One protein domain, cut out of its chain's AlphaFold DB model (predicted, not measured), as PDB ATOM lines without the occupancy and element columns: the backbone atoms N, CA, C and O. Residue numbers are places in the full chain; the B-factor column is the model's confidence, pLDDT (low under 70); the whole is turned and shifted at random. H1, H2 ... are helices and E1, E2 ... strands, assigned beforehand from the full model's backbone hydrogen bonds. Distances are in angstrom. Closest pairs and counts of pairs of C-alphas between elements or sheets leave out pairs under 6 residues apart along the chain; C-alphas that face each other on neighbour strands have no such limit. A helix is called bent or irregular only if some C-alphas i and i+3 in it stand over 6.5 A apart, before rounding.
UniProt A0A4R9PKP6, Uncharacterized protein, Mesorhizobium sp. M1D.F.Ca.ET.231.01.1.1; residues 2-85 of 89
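What this domain is: This is residues 2 to 85 of the 89 residues of an uncharacterized protein of Mesorhizobium sp. M1D.F.Ca.ET.231.01.1.1 (UniProt A0A4R9PKP6). A small two-stranded sheet, E1 and E2, has helix H2 packed on it, and H3 crosses H2 steeply. H1 sits at one end of the long axis, and the loop round Gly 28 reaches out to the other. The printed part has 84 residues in the order H1, E1, H2, E2, H3; the sheet is antiparallel and the class is mixed, helices and strands. It is compact, with a radius of gyration of the C-alphas of 12.5 A, yet elongated, spanning 41 by 25 by 19 A.

Where its parts are: E1, residues 16 to 20, is 13.7 A long and begins at C-alpha 16 (88.341, 99.405, 181.949). E2 is residues 59 to 62. H2, residues 39 to 48, is 14.3 A long. H3, residues 72 to 85, is 18.6 A long and ends at C-alpha 85 (83.112, 85.481, 174.475). It is irregular: C-alphas 81 and 84 are 9.7 A apart. H1, residues 3 to 11, is 12.4 A long and begins at C-alpha 3 (97.702, 80.535, 175.659).

How they stand to each other: E1 and E2 are antiparallel neighbours at 163 degrees, with N 18 and O 61 within hydrogen-bond range at 2.9 A. The closest C-alphas of E1 and H2, Ala 17 and Leu 39, are 5.0 A apart. H2 and H3 touch, closest at the C-alphas of Ile 43 and Val 75, 5.6 A, at a steep tilt of 69.5 degrees, only just short of about perpendicular. With residues 78 to 82 alone, H3 only just touches H1, with 3 pairs of C-alphas within 8 A; the closest are Met 6 and Leu 78, 6.3 A. E1 and H3 are apart. In H1 and H2 every O i to N i+4 pair is within hydrogen-bond range; in H3, 8 of 10 are.

The domain as a whole: The C-alphas farthest apart, Pro 4 and Gly 28, are 41.8 A apart. The link E1 to H2, residues 21 to 38, is long; its residues 23 to 24 pair antiparallel with 53 to 54. The printed part has no cut, and no printed residue is under 70 in pLDDT.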
ATOM      1  N   ASP A   2     101.125  83.692 174.007       96.38
ATOM      2  CA  ASP A   2     100.871  82.284 174.328       96.38
ATOM      3  C   ASP A   2      99.483  82.097 174.971       96.38
ATOM      4  O   ASP A   2      98.802  83.064 175.320       96.38
ATOM      5  N   LYS A   3      99.030  80.842 175.100       95.31
ATOM      6  CA  LYS A   3      97.702  80.535 175.659       95.31
ATOM      7  C   LYS A   3      97.518  81.026 177.105       95.31
ATOM      8  O   LYS A   3      96.468  81.611 177.376       95.31
ATOM      9  N   PRO A   4      98.476  80.836 178.033       97.38
ATOM     10  CA  PRO A   4      98.341  81.349 179.395       97.38
ATOM     11  C   PRO A   4      98.182  82.872 179.463       97.38
ATOM     12  O   PRO A   4      97.324  83.357 180.204       97.38
ATOM     13  N   ALA A   5      98.951  83.627 178.674       96.50
ATOM     14  CA  ALA A   5      98.816  85.077 178.612       96.50
ATOM     15  C   ALA A   5      97.453  85.484 178.037       96.50
ATOM     16  O   ALA A   5      96.763  86.294 178.656       96.50
ATOM     17  N   MET A   6      97.005  84.862 176.940       98.00
ATOM     18  CA  MET A   6      95.680  85.132 176.360       98.00
ATOM     19  C   MET A   6      94.545  84.883 177.365       98.00
ATOM     20  O   MET A   6      93.643  85.710 177.497       98.00
ATOM     21  N   ALA A   7      94.628  83.802 178.146       98.06
ATOM     22  CA  ALA A   7      93.645  83.497 179.183       98.06
ATOM     23  C   ALA A   7      93.628  84.539 180.313       98.06
ATOM     24  O   ALA A   7      92.565  84.850 180.854       98.06
ATOM     25  N   SER A   8      94.785  85.103 180.675       96.81
ATOM     26  CA  SER A   8      94.856  86.209 181.636       96.81
ATOM     27  C   SER A   8      94.164  87.462 181.110       96.81
ATOM     28  O   SER A   8      93.362  88.046 181.837       96.81
ATOM     29  N   VAL A   9      94.390  87.825 179.843       97.94
ATOM     30  CA  VAL A   9      93.682  88.949 179.207       97.94
ATOM     31  C   VAL A   9      92.174  88.698 179.185       97.94
ATOM     32  O   VAL A   9      91.395  89.566 179.575       97.94
ATOM     33  N   PHE A  10      91.749  87.487 178.819       98.06
ATOM     34  CA  PHE A  10      90.335  87.109 178.784       98.06
ATOM     35  C   PHE A  10      89.640  87.231 180.149       98.06
ATOM     36  O   PHE A  10      88.493  87.675 180.239       98.06
ATOM     37  N   ARG A  11      90.327  86.882 181.246       97.12
ATOM     38  CA  ARG A  11      89.792  87.083 182.606       97.12
ATOM     39  C   ARG A  11      89.560  88.557 182.936       97.12
ATOM     40  O   ARG A  11      88.672  88.864 183.721       97.12
ATOM     41  N   MET A  12      90.311  89.460 182.313       97.19
ATOM     42  CA  MET A  12      90.200  90.907 182.496       97.19
ATOM     43  C   MET A  12      89.263  91.578 181.486       97.19
ATOM     44  O   MET A  12      89.212  92.801 181.444       97.19
ATOM     45  N   ARG A  13      88.506  90.827 180.673       98.00
ATOM     46  CA  ARG A  13      87.681  91.377 179.579       98.00
ATOM     47  C   ARG A  13      86.667  92.455 180.002       98.00
ATOM     48  O   ARG A  13      86.302  93.295 179.188       98.00
ATOM     49  N   HIS A  14      86.269  92.485 181.274       97.50
ATOM     50  CA  HIS A  14      85.374  93.506 181.834       97.50
ATOM     51  C   HIS A  14      86.095  94.697 182.478       97.50
ATOM     52  O   HIS A  14      85.447  95.658 182.887       97.50
ATOM     53  N   ALA A  15      87.423  94.650 182.588       96.88
ATOM     54  CA  ALA A  15      88.201  95.748 183.138       96.88
ATOM     55  C   ALA A  15      88.145  96.974 182.208       96.88
ATOM     56  O   ALA A  15      88.076  96.806 180.985       96.88
ATOM     57  N   PRO A  16      88.217  98.200 182.756       97.44
ATOM     58  CA  PRO A  16      88.341  99.405 181.949       97.44
ATOM     59  C   PRO A  16      89.591  99.369 181.064       97.44
ATOM     60  O   PRO A  16      90.675  98.984 181.510       97.44
ATOM     61  N   ALA A  17      89.436  99.815 179.823       98.06
ATOM     62  CA  ALA A  17      90.490  99.902 178.831       98.06
ATOM     63  C   ALA A  17      90.377 101.191 178.011       98.06
ATOM     64  O   ALA A  17      89.299 101.765 177.843       98.06
ATOM     65  N   SER A  18      91.514 101.643 177.485       97.56
ATOM     66  CA  SER A  18      91.617 102.815 176.611       97.56
ATOM     67  C   SER A  18      92.327 102.448 175.317       97.56
ATOM     68  O   SER A  18      93.318 101.722 175.344       97.56
ATOM     69  N   ILE A  19      91.819 102.963 174.197       97.75
ATOM     70  CA  ILE A  19      92.385 102.745 172.863       97.75
ATOM     71  C   ILE A  19      93.092 104.021 172.422       97.75
ATOM     72  O   ILE A  19      92.507 105.102 172.472       97.75
ATOM     73  N   LEU A  20      94.332 103.880 171.967       96.12
ATOM     74  CA  LEU A  20      95.161 104.956 171.436       96.12
ATOM     75  C   LEU A  20      95.738 104.552 170.076       96.12
ATOM     76  O   LEU A  20      95.817 103.366 169.762       96.12
ATOM     77  N   GLY A  21      96.165 105.538 169.285       95.31
ATOM     78  CA  GLY A  21      96.947 105.305 168.063       95.31
ATOM     79  C   GLY A  21      96.162 104.788 166.851       95.31
ATOM     80  O   GLY A  21      96.780 104.338 165.892       95.31
ATOM     81  N   VAL A  22      94.828 104.862 166.876       96.31
ATOM     82  CA  VAL A  22      93.978 104.623 165.698       96.31
ATOM     83  C   VAL A  22      93.939 105.895 164.866       96.31
ATOM     84  O   VAL A  22      93.644 106.961 165.409       96.31
ATOM     85  N   ARG A  23      94.204 105.785 163.564       95.00
ATOM     86  CA  ARG A  23      94.209 106.934 162.654       95.00
ATOM     87  C   ARG A  23      93.203 106.784 161.529       95.00
ATOM     88  O   ARG A  23      92.962 105.682 161.039       95.00
ATOM     89  N   SER A  24      92.626 107.897 161.102       93.44
ATOM     90  CA  SER A  24      91.740 107.910 159.937       93.44
ATOM     91  C   SER A  24      92.527 107.720 158.635       93.44
ATOM     92  O   SER A  24      93.610 108.275 158.464       93.44
ATOM     93  N   LEU A  25      91.981 106.943 157.692       91.31
ATOM     94  CA  LEU A  25      92.623 106.700 156.389       91.31
ATOM     95  C   LEU A  25      92.429 107.865 155.399       91.31
ATOM     96  O   LEU A  25      93.214 108.034 154.464       91.31
ATOM     97  N   GLY A  26      91.375 108.668 155.576       86.75
ATOM     98  CA  GLY A  26      91.052 109.800 154.708       86.75
ATOM     99  C   GLY A  26      91.893 111.043 155.010       86.75
ATOM    100  O   GLY A  26      92.042 111.444 156.164       86.75
ATOM    101  N   ARG A  27      92.398 111.726 153.969       80.19
ATOM    102  CA  ARG A  27      93.070 113.025 154.154       80.19
ATOM    103  C   ARG A  27      92.114 114.035 154.786       80.19
ATOM    104  O   ARG A  27      91.025 114.259 154.269       80.19
ATOM    105  N   GLY A  28      92.563 114.683 155.858       80.62
ATOM    106  CA  GLY A  28      91.795 115.718 156.557       80.62
ATOM    107  C   GLY A  28      90.679 115.182 157.457       80.62
ATOM    108  O   GLY A  28      89.967 115.981 158.059       80.62
ATOM    109  N   GLN A  29      90.527 113.860 157.582       86.00
ATOM    110  CA  GLN A  29      89.621 113.262 158.554       86.00
ATOM    111  C   GLN A  29      90.303 113.229 159.926       86.00
ATOM    112  O   GLN A  29      91.448 112.796 160.042       86.00
ATOM    113  N   ALA A  30      89.606 113.695 160.962       88.88
ATOM    114  CA  ALA A  30      90.115 113.632 162.328       88.88
ATOM    115  C   ALA A  30      90.261 112.177 162.793       88.88
ATOM    116  O   ALA A  30      89.465 111.312 162.413       88.88
ATOM    117  N   ASP A  31      91.255 111.916 163.637       91.38
ATOM    118  CA  ASP A  31      91.411 110.620 164.288       91.38
ATOM    119  C   ASP A  31      90.256 110.377 165.276       91.38
ATOM    120  O   ASP A  31      89.771 111.321 165.915       91.38
ATOM    121  N   PRO A  32      89.779 109.129 165.413       91.44
ATOM    122  CA  PRO A  32      88.680 108.821 166.314       91.44
ATOM    123  C   PRO A  32      89.078 109.024 167.782       91.44
ATOM    124  O   PRO A  32      90.145 108.604 168.230       91.44
ATOM    125  N   ILE A  33      88.171 109.627 168.552       90.31
ATOM    126  CA  ILE A  33      88.316 109.795 170.000       90.31
ATOM    127  C   ILE A  33      87.533 108.690 170.700       90.31
ATOM    128  O   ILE A  33      86.350 108.477 170.438       90.31
ATOM    129  N   PHE A  34      88.189 107.997 171.627       92.19
ATOM    130  CA  PHE A  34      87.598 106.891 172.363       92.19
ATOM    131  C   PHE A  34      87.463 107.215 173.845       92.19
ATOM    132  O   PHE A  34      88.435 107.553 174.515       92.19
ATOM    133  N   HIS A  35      86.259 107.027 174.379       92.69
ATOM    134  CA  HIS A  35      86.049 106.943 175.821       92.69
ATOM    135  C   HIS A  35      86.436 105.560 176.355       92.69
ATOM    136  O   HIS A  35      86.439 104.577 175.602       92.69
ATOM    137  N   SER A  36      86.723 105.501 177.658       94.06
ATOM    138  CA  SER A  36      86.984 104.250 178.374       94.06
ATOM    139  C   SER A  36      85.845 103.249 178.165       94.06
ATOM    140  O   SER A  36      84.672 103.630 178.169       94.06
ATOM    141  N   ARG A  37      86.191 101.976 177.963       96.38
ATOM    142  CA  ARG A  37      85.244 100.872 177.735       96.38
ATOM    143  C   ARG A  37      85.796  99.555 178.276       96.38
ATOM    144  O   ARG A  37      86.997  99.491 178.536       96.38
ATOM    145  N   PRO A  38      84.973  98.504 178.423       97.69
ATOM    146  CA  PRO A  38      85.475  97.177 178.761       97.69
ATOM    147  C   PRO A  38      86.564  96.706 177.786       97.69
ATOM    148  O   PRO A  38      86.492  96.960 176.583       97.69
ATOM    149  N   LEU A  39      87.569  95.996 178.286       98.38
ATOM    150  CA  LEU A  39      88.668  95.473 177.475       98.38
ATOM    151  C   LEU A  39      88.186  94.604 176.305       98.38
ATOM    152  O   LEU A  39      88.686  94.745 175.193       98.38
ATOM    153  N   GLY A  40      87.195  93.743 176.525       98.31
ATOM    154  CA  GLY A  40      86.623  92.915 175.465       98.31
ATOM    155  C   GLY A  40      85.984  93.735 174.345       98.31
ATOM    156  O   GLY A  40      86.205  93.457 173.169       98.31
ATOM    157  N   GLU A  41      85.273  94.805 174.709       98.19
ATOM    158  CA  GLU A  41      84.703  95.789 173.778       98.19
ATOM    159  C   GLU A  41      85.797  96.525 172.993       98.19
ATOM    160  O   GLU A  41      85.678  96.742 171.786       98.19
ATOM    161  N   ALA A  42      86.903  96.876 173.658       98.19
ATOM    162  CA  ALA A  42      88.047  97.489 172.997       98.19
ATOM    163  C   ALA A  42      88.724  96.540 171.995       98.19
ATOM    164  O   ALA A  42      89.057  96.964 170.887       98.19
ATOM    165  N   ILE A  43      88.890  95.264 172.356       98.31
ATOM    166  CA  ILE A  43      89.450  94.237 171.469       98.31
ATOM    167  C   ILE A  43      88.541  94.029 170.255       98.31
ATOM    168  O   ILE A  43      89.044  94.039 169.134       98.31
ATOM    169  N   ARG A  44      87.220  93.903 170.460       97.81
ATOM    170  CA  ARG A  44      86.245  93.788 169.363       97.81
ATOM    171  C   ARG A  44      86.384  94.948 168.385       97.81
ATOM    172  O   ARG A  44      86.556  94.710 167.196       97.81
ATOM    173  N   PHE A  45      86.366  96.184 168.892       96.56
ATOM    174  CA  PHE A  45      86.483  97.372 168.049       96.56
ATOM    175  C   PHE A  45      87.722  97.306 167.152       96.56
ATOM    176  O   PHE A  45      87.604  97.455 165.942       96.56
ATOM    177  N   VAL A  46      88.906  97.053 167.722       97.00
ATOM    178  CA  VAL A  46      90.151  97.021 166.935       97.00
ATOM    179  C   VAL A  46      90.167  95.842 165.958       97.00
ATOM    180  O   VAL A  46      90.668  95.991 164.847       97.00
ATOM    181  N   ALA A  47      89.616  94.687 166.338       96.69
ATOM    182  CA  ALA A  47      89.547  93.520 165.463       96.69
ATOM    183  C   ALA A  47      88.630  93.738 164.246       96.69
ATOM    184  O   ALA A  47      88.946  93.264 163.158       96.69
ATOM    185  N   GLU A  48      87.522  94.459 164.421       95.50
ATOM    186  CA  GLU A  48      86.542  94.759 163.367       95.50
ATOM    187  C   GLU A  48      86.875  96.039 162.574       95.50
ATOM    188  O   GLU A  48      86.336  96.256 161.493       95.50
ATOM    189  N   ALA A  49      87.785  96.877 163.081       93.31
ATOM    190  CA  ALA A  49      88.209  98.138 162.469       93.31
ATOM    191  C   ALA A  49      89.227  97.984 161.319       93.31
ATOM    192  O   ALA A  49      89.659  98.991 160.745       93.31
ATOM    193  N   ASP A  50      89.643  96.758 160.994       83.94
ATOM    194  CA  ASP A  50      90.632  96.500 159.945       83.94
ATOM    195  C   ASP A  50      90.130  97.003 158.579       83.94
ATOM    196  O   ASP A  50      88.987  96.770 158.186       83.94
ATOM    197  N   GLY A  51      90.970  97.751 157.864       86.81
ATOM    198  CA  GLY A  51      90.611  98.405 156.599       86.81
ATOM    199  C   GLY A  51      89.734  99.661 156.716       86.81
ATOM    200  O   GLY A  51      89.606 100.387 155.732       86.81
ATOM    201  N   LEU A  52      89.173  99.964 157.892       92.19
ATOM    202  CA  LEU A  52      88.452 101.221 158.152       92.19
ATOM    203  C   LEU A  52      89.378 102.313 158.703       92.19
ATOM    204  O   LEU A  52      89.164 103.500 158.457       92.19
ATOM    205  N   TYR A  53      90.420 101.905 159.426       95.06
ATOM    206  CA  TYR A  53      91.388 102.785 160.073       95.06
ATOM    207  C   TYR A  53      92.817 102.277 159.871       95.06
ATOM    208  O   TYR A  53      93.046 101.088 159.642       95.06
ATOM    209  N   ASP A  54      93.797 103.170 160.004       94.81
ATOM    210  CA  ASP A  54      95.188 102.773 160.205       94.81
ATOM    211  C   ASP A  54      95.380 102.378 161.676       94.81
ATOM    212  O   ASP A  54      95.276 103.192 162.596       94.81
ATOM    213  N   LEU A  55      95.635 101.084 161.872       95.94
ATOM    214  CA  LEU A  55      95.828 100.435 163.167       95.94
ATOM    215  C   LEU A  55      97.303 100.085 163.429       95.94
ATOM    216  O   LEU A  55      97.603  99.348 164.367       95.94
ATOM    217  N   SER A  56      98.236 100.580 162.608       94.38
ATOM    218  CA  SER A  56      99.668 100.258 162.719       94.38
ATOM    219  C   SER A  56     100.285 100.680 164.055       94.38
ATOM    220  O   SER A  56     101.204 100.022 164.541       94.38
ATOM    221  N   ALA A  57      99.750 101.736 164.671       95.75
ATOM    222  CA  ALA A  57     100.188 102.273 165.957       95.75
ATOM    223  C   ALA A  57      99.183 102.030 167.095       95.75
ATOM    224  O   ALA A  57      99.299 102.655 168.151       95.75
ATOM    225  N   VAL A  58      98.184 101.159 166.893       97.44
ATOM    226  CA  VAL A  58      97.135 100.948 167.895       97.44
ATOM    227  C   VAL A  58      97.707 100.339 169.173       97.44
ATOM    228  O   VAL A  58      98.493  99.391 169.132       97.44
ATOM    229  N   ALA A  59      97.264 100.868 170.310       97.81
ATOM    230  CA  ALA A  59      97.566 100.337 171.629       97.81
ATOM    231  C   ALA A  59      96.303 100.338 172.495       97.81
ATOM    232  O   ALA A  59      95.644 101.371 172.640       97.81
ATOM    233  N   ILE A  60      95.980  99.187 173.087       98.25
ATOM    234  CA  ILE A  60      94.937  99.064 174.110       98.25
ATOM    235  C   ILE A  60      95.608  98.946 175.474       98.25
ATOM    236  O   ILE A  60      96.204  97.916 175.787       98.25
ATOM    237  N   SER A  61      95.484  99.982 176.296       97.75
ATOM    238  CA  SER A  61      95.922  99.960 177.694       97.75
ATOM    239  C   SER A  61      94.792  99.454 178.583       97.75
ATOM    240  O   SER A  61      93.653  99.898 178.438       97.75
ATOM    241  N   TYR A  62      95.100  98.549 179.509       96.62
ATOM    242  CA  TYR A  62      94.141  97.924 180.420       96.62
ATOM    243  C   TYR A  62      94.846  97.473 181.700       96.62
ATOM    244  O   TYR A  62      96.065  97.326 181.716       96.62
ATOM    245  N   GLY A  63      94.079  97.237 182.765       92.44
ATOM    246  CA  GLY A  63      94.663  96.868 184.053       92.44
ATOM    247  C   GLY A  63      95.452  98.019 184.678       92.44
ATOM    248  O   GLY A  63      95.034  99.176 184.617       92.44
ATOM    249  N   ASP A  64      96.573  97.694 185.313       90.31
ATOM    250  CA  ASP A  64      97.462  98.680 185.928       90.31
ATOM    251  C   ASP A  64      98.609  99.105 184.993       90.31
ATOM    252  O   ASP A  64      98.769  98.605 183.882       90.31
ATOM    253  N   ARG A  65      99.452 100.034 185.461       85.75
ATOM    254  CA  ARG A  65     100.586 100.561 184.680       85.75
ATOM    255  C   ARG A  65     101.682  99.531 184.381       85.75
ATOM    256  O   ARG A  65     102.552  99.826 183.567       85.75
ATOM    257  N   SER A  66     101.685  98.381 185.053       89.94
ATOM    258  CA  SER A  66     102.653  97.307 184.810       89.94
ATOM    259  C   SER A  66     102.194  96.346 183.713       89.94
ATOM    260  O   SER A  66     103.010  95.611 183.156       89.94
ATOM    261  N   THR A  67     100.902  96.375 183.377       93.12
ATOM    262  CA  THR A  67     100.310  95.529 182.347       93.12
ATOM    263  C   THR A  67     100.701  96.049 180.958       93.12
ATOM    264  O   THR A  67     100.385  97.195 180.625       93.12
ATOM    265  N   PRO A  68     101.384  95.245 180.120       94.12
ATOM    266  CA  PRO A  68     101.736  95.668 178.770       94.12
ATOM    267  C   PRO A  68     100.481  95.925 177.919       94.12
ATOM    268  O   PRO A  68      99.550  95.116 177.967       94.12
ATOM    269  N   PRO A  69     100.438  97.004 177.116       97.19
ATOM    270  CA  PRO A  69      99.308  97.260 176.234       97.19
ATOM    271  C   PRO A  69      99.235  96.227 175.102       97.19
ATOM    272  O   PRO A  69     100.244  95.649 174.694       97.19
ATOM    273  N   LEU A  70      98.034  96.027 174.556       98.19
ATOM    274  CA  LEU A  70      97.816  95.154 173.399       98.19
ATOM    275  C   LEU A  70      97.998  95.940 172.101       98.19
ATOM    276  O   LEU A  70      97.349  96.971 171.918       98.19
ATOM    277  N   GLY A  71      98.824  95.429 171.189       97.75
ATOM    278  CA  GLY A  71      98.902  95.911 169.815       97.75
ATOM    279  C   GLY A  71      97.903  95.204 168.895       97.75
ATOM    280  O   GLY A  71      97.211  94.260 169.287       97.75
ATOM    281  N   SER A  72      97.855  95.622 167.628       96.25
ATOM    282  CA  SER A  72      96.963  95.044 166.606       96.25
ATOM    283  C   SER A  72      97.131  93.528 166.443       96.25
ATOM    284  O   SER A  72      96.150  92.800 166.268       96.25
ATOM    285  N   ARG A  73      98.367  93.026 166.551       95.94
ATOM    286  CA  ARG A  73      98.665  91.592 166.468       95.94
ATOM    287  C   ARG A  73      98.060  90.818 167.638       95.94
ATOM    288  O   ARG A  73      97.429  89.787 167.408       95.94
ATOM    289  N   GLU A  74      98.259  91.280 168.870       97.94
ATOM    290  CA  GLU A  74      97.723  90.634 170.071       97.94
ATOM    291  C   GLU A  74      96.195  90.645 170.060       97.94
ATOM    292  O   GLU A  74      95.579  89.613 170.319       97.94
ATOM    293  N   VAL A  75      95.588  91.775 169.684       98.00
ATOM    294  CA  VAL A  75      94.133  91.901 169.512       98.00
ATOM    295  C   VAL A  75      93.615  90.847 168.536       98.00
ATOM    296  O   VAL A  75      92.673  90.128 168.864       98.00
ATOM    297  N   ARG A  76      94.247  90.692 167.364       96.75
ATOM    298  CA  ARG A  76      93.820  89.697 166.367       96.75
ATOM    299  C   ARG A  76      93.911  88.268 166.905       96.75
ATOM    300  O   ARG A  76      93.017  87.463 166.648       96.75
ATOM    301  N   GLN A  77      94.957  87.949 167.669       97.94
ATOM    302  CA  GLN A  77      95.107  86.634 168.306       97.94
ATOM    303  C   GLN A  77      94.009  86.376 169.345       97.94
ATOM    304  O   GLN A  77      93.383  85.320 169.316       97.94
ATOM    305  N   LEU A  78      93.724  87.355 170.205       98.38
ATOM    306  CA  LEU A  78      92.679  87.266 171.229       98.38
ATOM    307  C   LEU A  78      91.281  87.130 170.620       98.38
ATOM    308  O   LEU A  78      90.490  86.308 171.078       98.38
ATOM    309  N   TRP A  79      90.989  87.906 169.575       97.88
ATOM    310  CA  TRP A  79      89.717  87.819 168.862       97.88
ATOM    311  C   TRP A  79      89.544  86.472 168.161       97.88
ATOM    312  O   TRP A  79      88.461  85.902 168.191       97.88
ATOM    313  N   THR A  80      90.620  85.920 167.594       97.69
ATOM    314  CA  THR A  80      90.593  84.587 166.972       97.69
ATOM    315  C   THR A  80      90.340  83.481 168.003       97.69
ATOM    316  O   THR A  80      89.588  82.553 167.725       97.69
ATOM    317  N   GLU A  81      90.949  83.569 169.190       98.19
ATOM    318  CA  GLU A  81      90.818  82.547 170.242       98.19
ATOM    319  C   GLU A  81      89.450  82.592 170.947       98.19
ATOM    320  O   GLU A  81      88.855  81.549 171.214       98.19
ATOM    321  N   TYR A  82      88.949  83.788 171.273       98.19
ATOM    322  CA  TYR A  82      87.768  83.941 172.134       98.19
ATOM    323  C   TYR A  82      86.544  84.534 171.432       98.19
ATOM    324  O   TYR A  82      85.419  84.257 171.852       98.19
ATOM    325  N   GLY A  83      86.739  85.336 170.384       97.75
ATOM    326  CA  GLY A  83      85.669  86.003 169.644       97.75
ATOM    327  C   GLY A  83      84.674  86.721 170.555       97.75
ATOM    328  O   GLY A  83      85.050  87.434 171.486       97.75
ATOM    329  N   GLN A  84      83.386  86.466 170.321       97.75
ATOM    330  CA  GLN A  84      82.277  87.088 171.053       97.75
ATOM    331  C   GLN A  84      82.302  86.821 172.566       97.75
ATOM    332  O   GLN A  84      81.803  87.635 173.337       97.75
ATOM    333  N   ARG A  85      82.978  85.763 173.034       98.00
ATOM    334  CA  ARG A  85      83.112  85.481 174.475       98.00
ATOM    335  C   ARG A  85      83.848  86.591 175.230       98.00
ATOM    336  O   ARG A  85      83.779  86.654 176.452       98.00
TER     337      ARG A  85